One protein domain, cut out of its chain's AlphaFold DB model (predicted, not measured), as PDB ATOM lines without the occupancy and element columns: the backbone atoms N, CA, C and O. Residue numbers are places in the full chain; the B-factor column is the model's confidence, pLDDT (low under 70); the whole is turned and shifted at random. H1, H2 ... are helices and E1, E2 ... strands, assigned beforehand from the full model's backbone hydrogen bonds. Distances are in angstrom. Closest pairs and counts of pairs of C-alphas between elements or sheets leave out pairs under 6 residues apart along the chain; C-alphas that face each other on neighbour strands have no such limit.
ATOM      1  N   GLU A  38     -54.522  35.762  25.444       79.81
ATOM      2  CA  GLU A  38     -53.641  36.515  24.562       79.81
ATOM      3  C   GLU A  38     -53.212  37.804  25.266       79.81
ATOM      4  O   GLU A  38     -54.045  38.592  25.713       79.81
ATOM      5  N   VAL A  39     -51.903  38.013  25.387       75.12
ATOM      6  CA  VAL A  39     -51.317  39.251  25.902       75.12
ATOM      7  C   VAL A  39     -50.802  40.053  24.723       75.12
ATOM      8  O   VAL A  39     -49.788  39.713  24.100       75.12
ATOM      9  N   LEU A  40     -51.524  41.132  24.437       76.38
ATOM     10  CA  LEU A  40     -51.131  42.127  23.457       76.38
ATOM     11  C   LEU A  40     -49.989  42.978  24.030       76.38
ATOM     12  O   LEU A  40     -50.054  43.417  25.182       76.38
ATOM     13  N   PRO A  41     -48.917  43.206  23.264       70.50
ATOM     14  CA  PRO A  41     -47.852  44.081  23.702       70.50
ATOM     15  C   PRO A  41     -48.309  45.538  23.668       70.50
ATOM     16  O   PRO A  41     -49.040  45.959  22.779       70.50
ATOM     17  N   VAL A  42     -47.786  46.333  24.601       71.19
ATOM     18  CA  VAL A  42     -48.029  47.787  24.667       71.19
ATOM     19  C   VAL A  42     -47.551  48.500  23.396       71.19
ATOM     20  O   VAL A  42     -48.077  49.538  23.012       71.19
ATOM     21  N   ARG A  43     -46.540  47.939  22.724       72.94
ATOM     22  CA  ARG A  43     -46.000  48.452  21.464       72.94
ATOM     23  C   ARG A  43     -46.431  47.546  20.314       72.94
ATOM     24  O   ARG A  43     -46.124  46.356  20.331       72.94
ATOM     25  N   ALA A  44     -47.040  48.140  19.290       61.53
ATOM     26  CA  ALA A  44     -47.544  47.454  18.096       61.53
ATOM     27  C   ALA A  44     -46.467  46.703  17.283       61.53
ATOM     28  O   ALA A  44     -46.796  45.858  16.462       61.53
ATOM     29  N   SER A  45     -45.179  46.980  17.516       62.44
ATOM     30  CA  SER A  45     -44.056  46.309  16.848       62.44
ATOM     31  C   SER A  45     -43.725  44.919  17.398       62.44
ATOM     32  O   SER A  45     -42.843  44.243  16.867       62.44
ATOM     33  N   TYR A  46     -44.385  44.480  18.470       67.44
ATOM     34  CA  TYR A  46     -44.159  43.162  19.054       67.44
ATOM     35  C   TYR A  46     -45.320  42.223  18.730       67.44
ATOM     36  O   TYR A  46     -46.475  42.628  18.657       67.44
ATOM     37  N   ASN A  47     -45.006  40.937  18.584       72.56
ATOM     38  CA  ASN A  47     -46.025  39.908  18.412       72.56
ATOM     39  C   ASN A  47     -46.796  39.683  19.719       72.56
ATOM     40  O   ASN A  47     -46.201  39.685  20.808       72.56
ATOM     41  N   ALA A  48     -48.099  39.431  19.589       72.38
ATOM     42  CA  ALA A  48     -48.943  38.961  20.677       72.38
ATOM     43  C   ALA A  48     -48.401  37.654  21.271       72.38
ATOM     44  O   ALA A  48     -47.802  36.820  20.581       72.38
ATOM     45  N   ARG A  49     -48.557  37.503  22.587       79.81
ATOM     46  CA  ARG A  49     -48.066  36.339  23.331       79.81
ATOM     47  C   ARG A  49     -49.247  35.513  23.787       79.81
ATOM     48  O   ARG A  49     -50.182  36.049  24.366       79.81
ATOM     49  N   HIS A  50     -49.162  34.209  23.579       82.25
ATOM     50  CA  HIS A  50     -50.206  33.281  23.983       82.25
ATOM     51  C   HIS A  50     -49.813  32.630  25.303       82.25
ATOM     52  O   HIS A  50     -48.655  32.239  25.505       82.25
ATOM     53  N   LEU A  51     -50.780  32.533  26.205       85.56
ATOM     54  CA  LEU A  51     -50.636  31.924  27.512       85.56
ATOM     55  C   LEU A  51     -51.696  30.855  27.707       85.56
ATOM     56  O   LEU A  51     -52.851  31.032  27.321       85.56
ATOM     57  N   LEU A  52     -51.283  29.774  28.358       84.94
ATOM     58  CA  LEU A  52     -52.176  28.766  28.905       84.94
ATOM     59  C   LEU A  52     -51.953  28.769  30.420       84.94
ATOM     60  O   LEU A  52     -51.074  28.053  30.911       84.94
ATOM     61  N   PRO A  53     -52.673  29.628  31.164       75.62
ATOM     62  CA  PRO A  53     -52.510  29.741  32.610       75.62
ATOM     63  C   PRO A  53     -52.765  28.424  33.347       75.62
ATOM     64  O   PRO A  53     -52.087  28.156  34.333       75.62
ATOM     65  N   ASP A  54     -53.663  27.576  32.839       79.88
ATOM     66  CA  ASP A  54     -54.016  26.301  33.480       79.88
ATOM     67  C   ASP A  54     -52.838  25.309  33.524       79.88
ATOM     68  O   ASP A  54     -52.773  24.462  34.409       79.88
ATOM     69  N   VAL A  55     -51.861  25.457  32.621       82.19
ATOM     70  CA  VAL A  55     -50.622  24.657  32.587       82.19
ATOM     71  C   VAL A  55     -49.362  25.512  32.761       82.19
ATOM     72  O   VAL A  55     -48.260  25.080  32.428       82.19
ATOM     73  N   ASN A  56     -49.500  26.740  33.275       86.31
ATOM     74  CA  ASN A  56     -48.387  27.670  33.504       86.31
ATOM     75  C   ASN A  56     -47.508  27.950  32.275       86.31
ATOM     76  O   ASN A  56     -46.319  28.239  32.416       86.31
ATOM     77  N   TYR A  57     -48.073  27.894  31.070       85.56
ATOM     78  CA  TYR A  57     -47.306  28.006  29.833       85.56
ATOM     79  C   TYR A  57     -47.432  29.379  29.173       85.56
ATOM     80  O   TYR A  57     -48.497  29.999  29.170       85.56
ATOM     81  N   CYS A  58     -46.348  29.827  28.534       86.38
ATOM     82  CA  CYS A  58     -46.345  31.003  27.672       86.38
ATOM     83  C   CYS A  58     -45.433  30.806  26.456       86.38
ATOM     84  O   CYS A  58     -44.324  30.289  26.581       86.38
ATOM     85  N   THR A  59     -45.848  31.316  25.294       85.50
ATOM     86  CA  THR A  59     -45.062  31.274  24.046       85.50
ATOM     87  C   THR A  59     -43.899  32.274  24.000       85.50
ATOM     88  O   THR A  59     -43.254  32.447  22.965       85.50
ATOM     89  N   CYS A  60     -43.604  32.985  25.094       85.81
ATOM     90  CA  CYS A  60     -42.524  33.964  25.091       85.81
ATOM     91  C   CYS A  60     -41.128  33.315  25.057       85.81
ATOM     92  O   CYS A  60     -40.866  32.305  25.710       85.81
ATOM     93  N   LYS A  61     -40.177  33.977  24.377       85.88
ATOM     94  CA  LYS A  61     -38.775  33.518  24.267       85.88
ATOM     95  C   LYS A  61     -38.100  33.294  25.625       85.88
ATOM     96  O   LYS A  61     -37.218  32.448  25.738       85.88
ATOM     97  N   TYR A  62     -38.480  34.066  26.647       86.81
ATOM     98  CA  TYR A  62     -37.943  33.894  27.999       86.81
ATOM     99  C   TYR A  62     -38.392  32.562  28.604       86.81
ATOM    100  O   TYR A  62     -37.555  31.817  29.101       86.81
ATOM    101  N   PHE A  63     -39.686  32.240  28.508       87.25
ATOM    102  CA  PHE A  63     -40.244  30.989  29.019       87.25
ATOM    103  C   PHE A  63     -39.613  29.784  28.319       87.25
ATOM    104  O   PHE A  63     -39.137  28.863  28.974       87.25
ATOM    105  N   GLU A  64     -39.499  29.829  26.991       86.31
ATOM    106  CA  GLU A  64     -38.848  28.759  26.236       86.31
ATOM    107  C   GLU A  64     -37.379  28.555  26.655       86.31
ATOM    108  O   GLU A  64     -36.941  27.433  26.900       86.31
ATOM    109  N   LYS A  65     -36.592  29.628  26.781       86.12
ATOM    110  CA  LYS A  65     -35.172  29.494  27.145       86.12
ATOM    111  C   LYS A  65     -34.958  29.112  28.610       86.12
ATOM    112  O   LYS A  65     -34.062  28.324  28.898       86.12
ATOM    113  N   GLN A  66     -35.716  29.692  29.535       86.88
ATOM    114  CA  GLN A  66     -35.478  29.507  30.969       86.88
ATOM    115  C   GLN A  66     -36.235  28.301  31.522       86.88
ATOM    116  O   GLN A  66     -35.635  27.468  32.193       86.88
ATOM    117  N   VAL A  67     -37.523  28.175  31.217       85.56
ATOM    118  CA  VAL A  67     -38.365  27.113  31.781       85.56
ATOM    119  C   VAL A  67     -38.190  25.825  30.990       85.56
ATOM    120  O   VAL A  67     -37.849  24.806  31.573       85.56
ATOM    121  N   MET A  68     -38.327  25.867  29.659       84.62
ATOM    122  CA  MET A  68     -38.241  24.638  28.856       84.62
ATOM    123  C   MET A  68     -36.802  24.132  28.712       84.62
ATOM    124  O   MET A  68     -36.527  22.973  29.006       84.62
ATOM    125  N   LYS A  69     -35.857  24.987  28.286       83.81
ATOM    126  CA  LYS A  69     -34.473  24.537  28.026       83.81
ATOM    127  C   LYS A  69     -33.636  24.374  29.293       83.81
ATOM    128  O   LYS A  69     -32.934  23.382  29.434       83.81
ATOM    129  N   ARG A  70     -33.677  25.350  30.205       85.62
ATOM    130  CA  ARG A  70     -32.867  25.330  31.438       85.62
ATOM    131  C   ARG A  70     -33.563  24.651  32.620       85.62
ATOM    132  O   ARG A  70     -32.958  24.574  33.683       85.62
ATOM    133  N   LYS A  71     -34.810  24.181  32.456       83.44
ATOM    134  CA  LYS A  71     -35.635  23.582  33.525       83.44
ATOM    135  C   LYS A  71     -35.693  24.454  34.789       83.44
ATOM    136  O   LYS A  71     -35.734  23.950  35.909       83.44
ATOM    137  N   ASN A  72     -35.657  25.777  34.614       82.19
ATOM    138  CA  ASN A  72     -35.715  26.718  35.724       82.19
ATOM    139  C   ASN A  72     -37.106  26.661  36.375       82.19
ATOM    140  O   ASN A  72     -38.120  26.589  35.683       82.19
ATOM    141  N   ARG A  73     -37.147  26.721  37.710       80.12
ATOM    142  CA  ARG A  73     -38.389  26.706  38.500       80.12
ATOM    143  C   ARG A  73     -39.169  28.024  38.420       80.12
ATOM    144  O   ARG A  73     -40.343  28.052  38.771       80.12
ATOM    145  N   MET A  74     -38.538  29.111  37.974       79.19
ATOM    146  CA  MET A  74     -39.189  30.417  37.840       79.19
ATOM    147  C   MET A  74     -39.891  30.573  36.484       79.19
ATOM    148  O   MET A  74     -39.267  30.418  35.435       79.19
ATOM    149  N   THR A  75     -41.179  30.934  36.507       86.94
ATOM    150  CA  THR A  75     -41.975  31.225  35.301       86.94
ATOM    151  C   THR A  75     -41.686  32.623  34.731       86.94
ATOM    152  O   THR A  75     -40.926  33.408  35.297       86.94
ATOM    153  N   CYS A  76     -42.275  32.957  33.581       88.06
ATOM    154  CA  CYS A  76     -42.119  34.281  32.979       88.06
ATOM    155  C   CYS A  76     -43.096  35.313  33.566       88.06
ATOM    156  O   CYS A  76     -44.176  34.971  34.051       88.06
ATOM    157  N   SER A  77     -42.758  36.599  33.426       87.25
ATOM    158  CA  SER A  77     -43.579  37.717  33.914       87.25
ATOM    159  C   SER A  77     -45.007  37.739  33.360       87.25
ATOM    160  O   SER A  77     -45.904  38.213  34.039       87.25
ATOM    161  N   HIS A  78     -45.250  37.203  32.159       86.81
ATOM    162  CA  HIS A  78     -46.591  37.155  31.561       86.81
ATOM    163  C   HIS A  78     -47.497  36.160  32.286       86.81
ATOM    164  O   HIS A  78     -48.651  36.470  32.559       86.81
ATOM    165  N   VAL A  79     -46.966  34.975  32.616       85.94
ATOM    166  CA  VAL A  79     -47.701  33.979  33.407       85.94
ATOM    167  C   VAL A  79     -47.969  34.566  34.786       85.94
ATOM    168  O   VAL A  79     -49.112  34.568  35.223       85.94
ATOM    169  N   LEU A  80     -46.955  35.157  35.425       87.25
ATOM    170  CA  LEU A  80     -47.119  35.807  36.726       87.25
ATOM    171  C   LEU A  80     -48.189  36.912  36.703       87.25
ATOM    172  O   LEU A  80     -49.074  36.909  37.552       87.25
ATOM    173  N   ALA A  81     -48.151  37.812  35.719       85.75
ATOM    174  CA  ALA A  81     -49.150  38.866  35.562       85.75
ATOM    175  C   ALA A  81     -50.563  38.285  35.403       85.75
ATOM    176  O   ALA A  81     -51.501  38.790  36.006       85.75
ATOM    177  N   MET A  82     -50.712  37.186  34.658       83.88
ATOM    178  CA  MET A  82     -51.989  36.490  34.515       83.88
ATOM    179  C   MET A  82     -52.496  35.916  35.848       83.88
ATOM    180  O   MET A  82     -53.676  36.062  36.167       83.88
ATOM    181  N   TRP A  83     -51.622  35.302  36.650       84.88
ATOM    182  CA  TRP A  83     -51.977  34.832  37.995       84.88
ATOM    183  C   TRP A  83     -52.405  35.979  38.900       84.88
ATOM    184  O   TRP A  83     -53.445  35.888  39.547       84.88
ATOM    185  N   MET A  84     -51.654  37.082  38.894       84.88
ATOM    186  CA  MET A  84     -52.020  38.271  39.659       84.88
ATOM    187  C   MET A  84     -53.386  38.808  39.223       84.88
ATOM    188  O   MET A  84     -54.236  39.033  40.080       84.88
ATOM    189  N   SER A  85     -53.644  38.911  37.915       82.75
ATOM    190  CA  SER A  85     -54.943  39.323  37.364       82.75
ATOM    191  C   SER A  85     -56.096  38.401  37.769       82.75
ATOM    192  O   SER A  85     -57.212  38.882  37.975       82.75
ATOM    193  N   ARG A  86     -55.849  37.088  37.909       78.88
ATOM    194  CA  ARG A  86     -56.832  36.137  38.459       78.88
ATOM    195  C   ARG A  86     -57.118  36.430  39.933       78.88
ATOM    196  O   ARG A  86     -58.283  36.478  40.307       78.88
ATOM    197  N   CYS A  87     -56.089  36.688  40.741       81.19
ATOM    198  CA  CYS A  87     -56.257  37.012  42.162       81.19
ATOM    199  C   CYS A  87     -57.046  38.311  42.390       81.19
ATOM    200  O   CYS A  87     -57.817  38.395  43.339       81.19
ATOM    201  N   VAL A  88     -56.886  39.310  41.517       81.75
ATOM    202  CA  VAL A  88     -57.637  40.577  41.600       81.75
ATOM    203  C   VAL A  88     -58.981  40.548  40.852       81.75
ATOM    204  O   VAL A  88     -59.572  41.602  40.633       81.75
ATOM    205  N   ASN A  89     -59.470  39.374  40.419       69.19
ATOM    206  CA  ASN A  89     -60.701  39.205  39.619       69.19
ATOM    207  C   ASN A  89     -60.792  40.131  38.387       69.19
ATOM    208  O   ASN A  89     -61.871  40.380  37.854       69.19
ATOM    209  N   SER A  90     -59.655  40.636  37.910       62.97
ATOM    210  CA  SER A  90     -59.575  41.668  36.871       62.97
ATOM    211  C   SER A  90     -59.295  41.072  35.493       62.97
ATOM    212  O   SER A  90     -58.893  41.785  34.579       62.97
ATOM    213  N   CYS A  91     -59.437  39.753  35.331       57.91
ATOM    214  CA  CYS A  91     -59.102  39.086  34.082       57.91
ATOM    215  C   CYS A  91     -60.244  39.219  33.062       57.91
ATOM    216  O   CYS A  91     -61.277  38.561  33.231       57.91
ATOM    217  N   PRO A  92     -60.067  39.969  31.958       57.88
ATOM    218  CA  PRO A  92     -60.992  39.875  30.842       57.88
ATOM    219  C   PRO A  92     -60.896  38.462  30.257       57.88
ATOM    220  O   PRO A  92     -59.827  38.017  29.835       57.88
ATOM    221  N   LYS A  93     -62.009  37.722  30.258       57.84
ATOM    222  CA  LYS A  93     -62.117  36.434  29.559       57.84
ATOM    223  C   LYS A  93     -62.195  36.717  28.060       57.84
ATOM    224  O   LYS A  93     -63.281  36.766  27.489       57.84
ATOM    225  N   THR A  94     -61.058  36.956  27.415       55.81
ATOM    226  CA  THR A  94     -61.024  37.046  25.956       55.81
ATOM    227  C   THR A  94     -61.090  35.632  25.385       55.81
ATOM    228  O   THR A  94     -60.175  34.827  25.536       55.81
ATOM    229  N   VAL A  95     -62.222  35.294  24.767       54.94
ATOM    230  CA  VAL A  95     -62.398  34.010  24.078       54.94
ATOM    231  C   VAL A  95     -61.516  34.029  22.830       54.94
ATOM    232  O   VAL A  95     -61.806  34.726  21.856       54.94
ATOM    233  N   MET A  96     -60.403  33.297  22.870       57.78
ATOM    234  CA  MET A  96     -59.477  33.200  21.743       57.78
ATOM    235  C   MET A  96     -60.130  32.431  20.583       57.78
ATOM    236  O   MET A  96     -60.866  31.464  20.792       57.78
ATOM    237  N   LYS A  97     -59.871  32.842  19.334       60.59
ATOM    238  CA  LYS A  97     -60.431  32.171  18.148       60.59
ATOM    239  C   LYS A  97     -59.969  30.707  18.100       60.59
ATOM    240  O   LYS A  97     -58.774  30.430  18.179       60.59
ATOM    241  N   ARG A  98     -60.910  29.780  17.875       59.56
ATOM    242  CA  ARG A  98     -60.695  28.315  17.836       59.56
ATOM    243  C   ARG A  98     -59.510  27.880  16.955       59.56
ATOM    244  O   ARG A  98     -58.743  27.013  17.341       59.56
ATOM    245  N   ARG A  99     -59.285  28.562  15.825       58.47
ATOM    246  CA  ARG A  99     -58.150  28.290  14.921       58.47
ATOM    247  C   ARG A  99     -56.781  28.485  15.584       58.47
ATOM    248  O   ARG A  99     -55.857  27.730  15.306       58.47
ATOM    249  N   THR A 100     -56.640  29.484  16.455       61.59
ATOM    250  CA  THR A 100     -55.384  29.752  17.170       61.59
ATOM    251  C   THR A 100     -55.140  28.695  18.247       61.59
ATOM    252  O   THR A 100     -54.007  28.258  18.434       61.59
ATOM    253  N   VAL A 101     -56.207  28.236  18.906       63.94
ATOM    254  CA  VAL A 101     -56.164  27.119  19.862       63.94
ATOM    255  C   VAL A 101     -55.655  25.845  19.188       63.94
ATOM    256  O   VAL A 101     -54.711  25.236  19.686       63.94
ATOM    257  N   ASP A 102     -56.205  25.495  18.022       63.50
ATOM    258  CA  ASP A 102     -55.808  24.293  17.279       63.50
ATOM    259  C   ASP A 102     -54.341  24.344  16.819       63.50
ATOM    260  O   ASP A 102     -53.635  23.339  16.874       63.50
ATOM    261  N   LEU A 103     -53.852  25.516  16.391       66.38
ATOM    262  CA  LEU A 103     -52.445  25.702  16.012       66.38
ATOM    263  C   LEU A 103     -51.503  25.511  17.203       66.38
ATOM    264  O   LEU A 103     -50.475  24.846  17.078       66.38
ATOM    265  N   ILE A 104     -51.866  26.054  18.365       66.69
ATOM    266  CA  ILE A 104     -51.080  25.878  19.586       66.69
ATOM    267  C   ILE A 104     -51.113  24.409  20.021       66.69
ATOM    268  O   ILE A 104     -50.057  23.839  20.282       66.69
ATOM    269  N   ALA A 105     -52.284  23.769  20.030       66.31
ATOM    270  CA  ALA A 105     -52.423  22.354  20.372       66.31
ATOM    271  C   ALA A 105     -51.563  21.456  19.465       66.31
ATOM    272  O   ALA A 105     -50.839  20.597  19.967       66.31
ATOM    273  N   LYS A 106     -51.547  21.703  18.148       63.88
ATOM    274  CA  LYS A 106     -50.658  20.998  17.207       63.88
ATOM    275  C   LYS A 106     -49.179  21.204  17.534       63.88
ATOM    276  O   LYS A 106     -48.420  20.238  17.530       63.88
ATOM    277  N   GLN A 107     -48.771  22.429  17.875       61.78
ATOM    278  CA  GLN A 107     -47.396  22.718  18.291       61.78
ATOM    279  C   GLN A 107     -47.000  21.929  19.554       61.78
ATOM    280  O   GLN A 107     -45.865  21.465  19.657       61.78
ATOM    281  N   PHE A 108     -47.924  21.767  20.507       58.56
ATOM    282  CA  PHE A 108     -47.701  20.963  21.711       58.56
ATOM    283  C   PHE A 108     -47.573  19.473  21.398       58.56
ATOM    284  O   PHE A 108     -46.617  18.863  21.865       58.56
ATOM    285  N   VAL A 109     -48.472  18.917  20.578       53.94
ATOM    286  CA  VAL A 109     -48.444  17.495  20.186       53.94
ATOM    287  C   VAL A 109     -47.155  17.153  19.434       53.94
ATOM    288  O   VAL A 109     -46.510  16.154  19.755       53.94
ATOM    289  N   CYS A 110     -46.727  18.009  18.499       45.53
ATOM    290  CA  CYS A 110     -45.460  17.826  17.788       45.53
ATOM    291  C   CYS A 110     -44.254  17.879  18.730       45.53
ATOM    292  O   CYS A 110     -43.374  17.035  18.622       45.53
ATOM    293  N   ARG A 111     -44.218  18.814  19.691       43.28
ATOM    294  CA  ARG A 111     -43.096  18.888  20.642       43.28
ATOM    295  C   ARG A 111     -43.080  17.723  21.624       43.28
ATOM    296  O   ARG A 111     -41.998  17.295  21.988       43.28
ATOM    297  N   SER A 112     -44.229  17.191  22.048       42.19
ATOM    298  CA  SER A 112     -44.268  16.014  22.930       42.19
ATOM    299  C   SER A 112     -43.760  14.731  22.267       42.19
ATOM    300  O   SER A 112     -43.267  13.865  22.979       42.19
ATOM    301  N   GLN A 113     -43.828  14.614  20.935       39.38
ATOM    302  CA  GLN A 113     -43.255  13.466  20.216       39.38
ATOM    303  C   GLN A 113     -41.721  13.493  20.160       39.38
ATOM    304  O   GLN A 113     -41.116  12.445  20.002       39.38
ATOM    305  N   GLU A 114     -41.082  14.653  20.343       40.22
ATOM    306  CA  GLU A 114     -39.614  14.769  20.380       40.22
ATOM    307  C   GLU A 114     -39.006  14.390  21.749       40.22
ATOM    308  O   GLU A 114     -37.789  14.442  21.918       40.22
ATOM    309  N   PHE A 115     -39.838  14.051  22.745       36.38
ATOM    310  CA  PHE A 115     -39.409  13.669  24.098       36.38
ATOM    311  C   PHE A 115     -39.583  12.172  24.415       36.38
ATOM    312  O   PHE A 115     -39.344  11.791  25.563       36.38
TER     313      PHE A 115
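Overview. This is residues 38 to 115 of the 116 residues of the protein "SWIM-type domain-containing protein" of Ancylostoma ceylanicum (UniProt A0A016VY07). Three helices are set loosely round a short strand, E1, with H2 and H3 to opposite sides of it and H1 to a third side; the far part of H3, with the two residues after it, sticks out as an arm from residue 105 to residue 115. At the core, E1 is paired in short antiparallel stretches with residues 38 to 39 and with residues 57 to 58, which makes a small patch of strand. There are 78 residues printed, with one named strand and three named helices in the order E1, H1, H2, H3, and the class is mostly helix. The whole is compact, with a radius of gyration of the C-alphas of 13.3 A, and it spans 37 by 30 by 27 A.

Arrangement. E1, residues 49 to 52, pairs with no named strand. Residues 38 to 39 pair antiparallel with residues 49 to 50 of E1, and residues 57 to 58 pair antiparallel with its residues 51 to 52. H1, residues 61 to 69, is apart from E1. H2, residues 77 to 87, has 2 pairs of C-alphas within 8 A of E1; the closest are those of Leu 51 and Val 79, 6.9 A apart, and the two centres are 11.4 A apart. H1 and H2 are near each other, with 5 pairs of C-alphas within 10 A. H3, residues 98 to 113, and E1 are also near each other, with 5 such pairs. H3 is apart from H1 and from H2. In H2 and H3 every O i to N i+4 pair is within hydrogen-bond range, and in H1 4 of 5 are.

Along the chain. E1 begins at C-alpha 49, at (-48.066, 36.339, 23.331), and is 10.3 A long from first to last C-alpha. H1, from Lys 61 to Lys 69, is 10.6 A long. H2 runs from Ser 77, whose C-alpha is at (-43.579, 37.717, 33.914), to Cys 87, over 15.1 A. H3, the longest helix with 16 residues, runs 23.0 A from Arg 98 to Gln 113, where its C-alpha is at (-43.255, 13.466, 20.216).

Size, cuts and confidence. The two C-alphas farthest apart are those of Val 88 and Glu 114, at 38.0 A. Residues 105 to 115, of which 105 to 113 belong to H3, stand free; the body without them has 67 residues and spans 31 by 28 by 26 A. The printed part has no cut. The links from E1 to H1, from H1 to H2 and from H2 to H3 are short, with 8, 7 and 10 residues. The mean pLDDT of the printed part is 72.8, and it is under 70 in residues 44 to 46 and 89 to 115 of this predicted model.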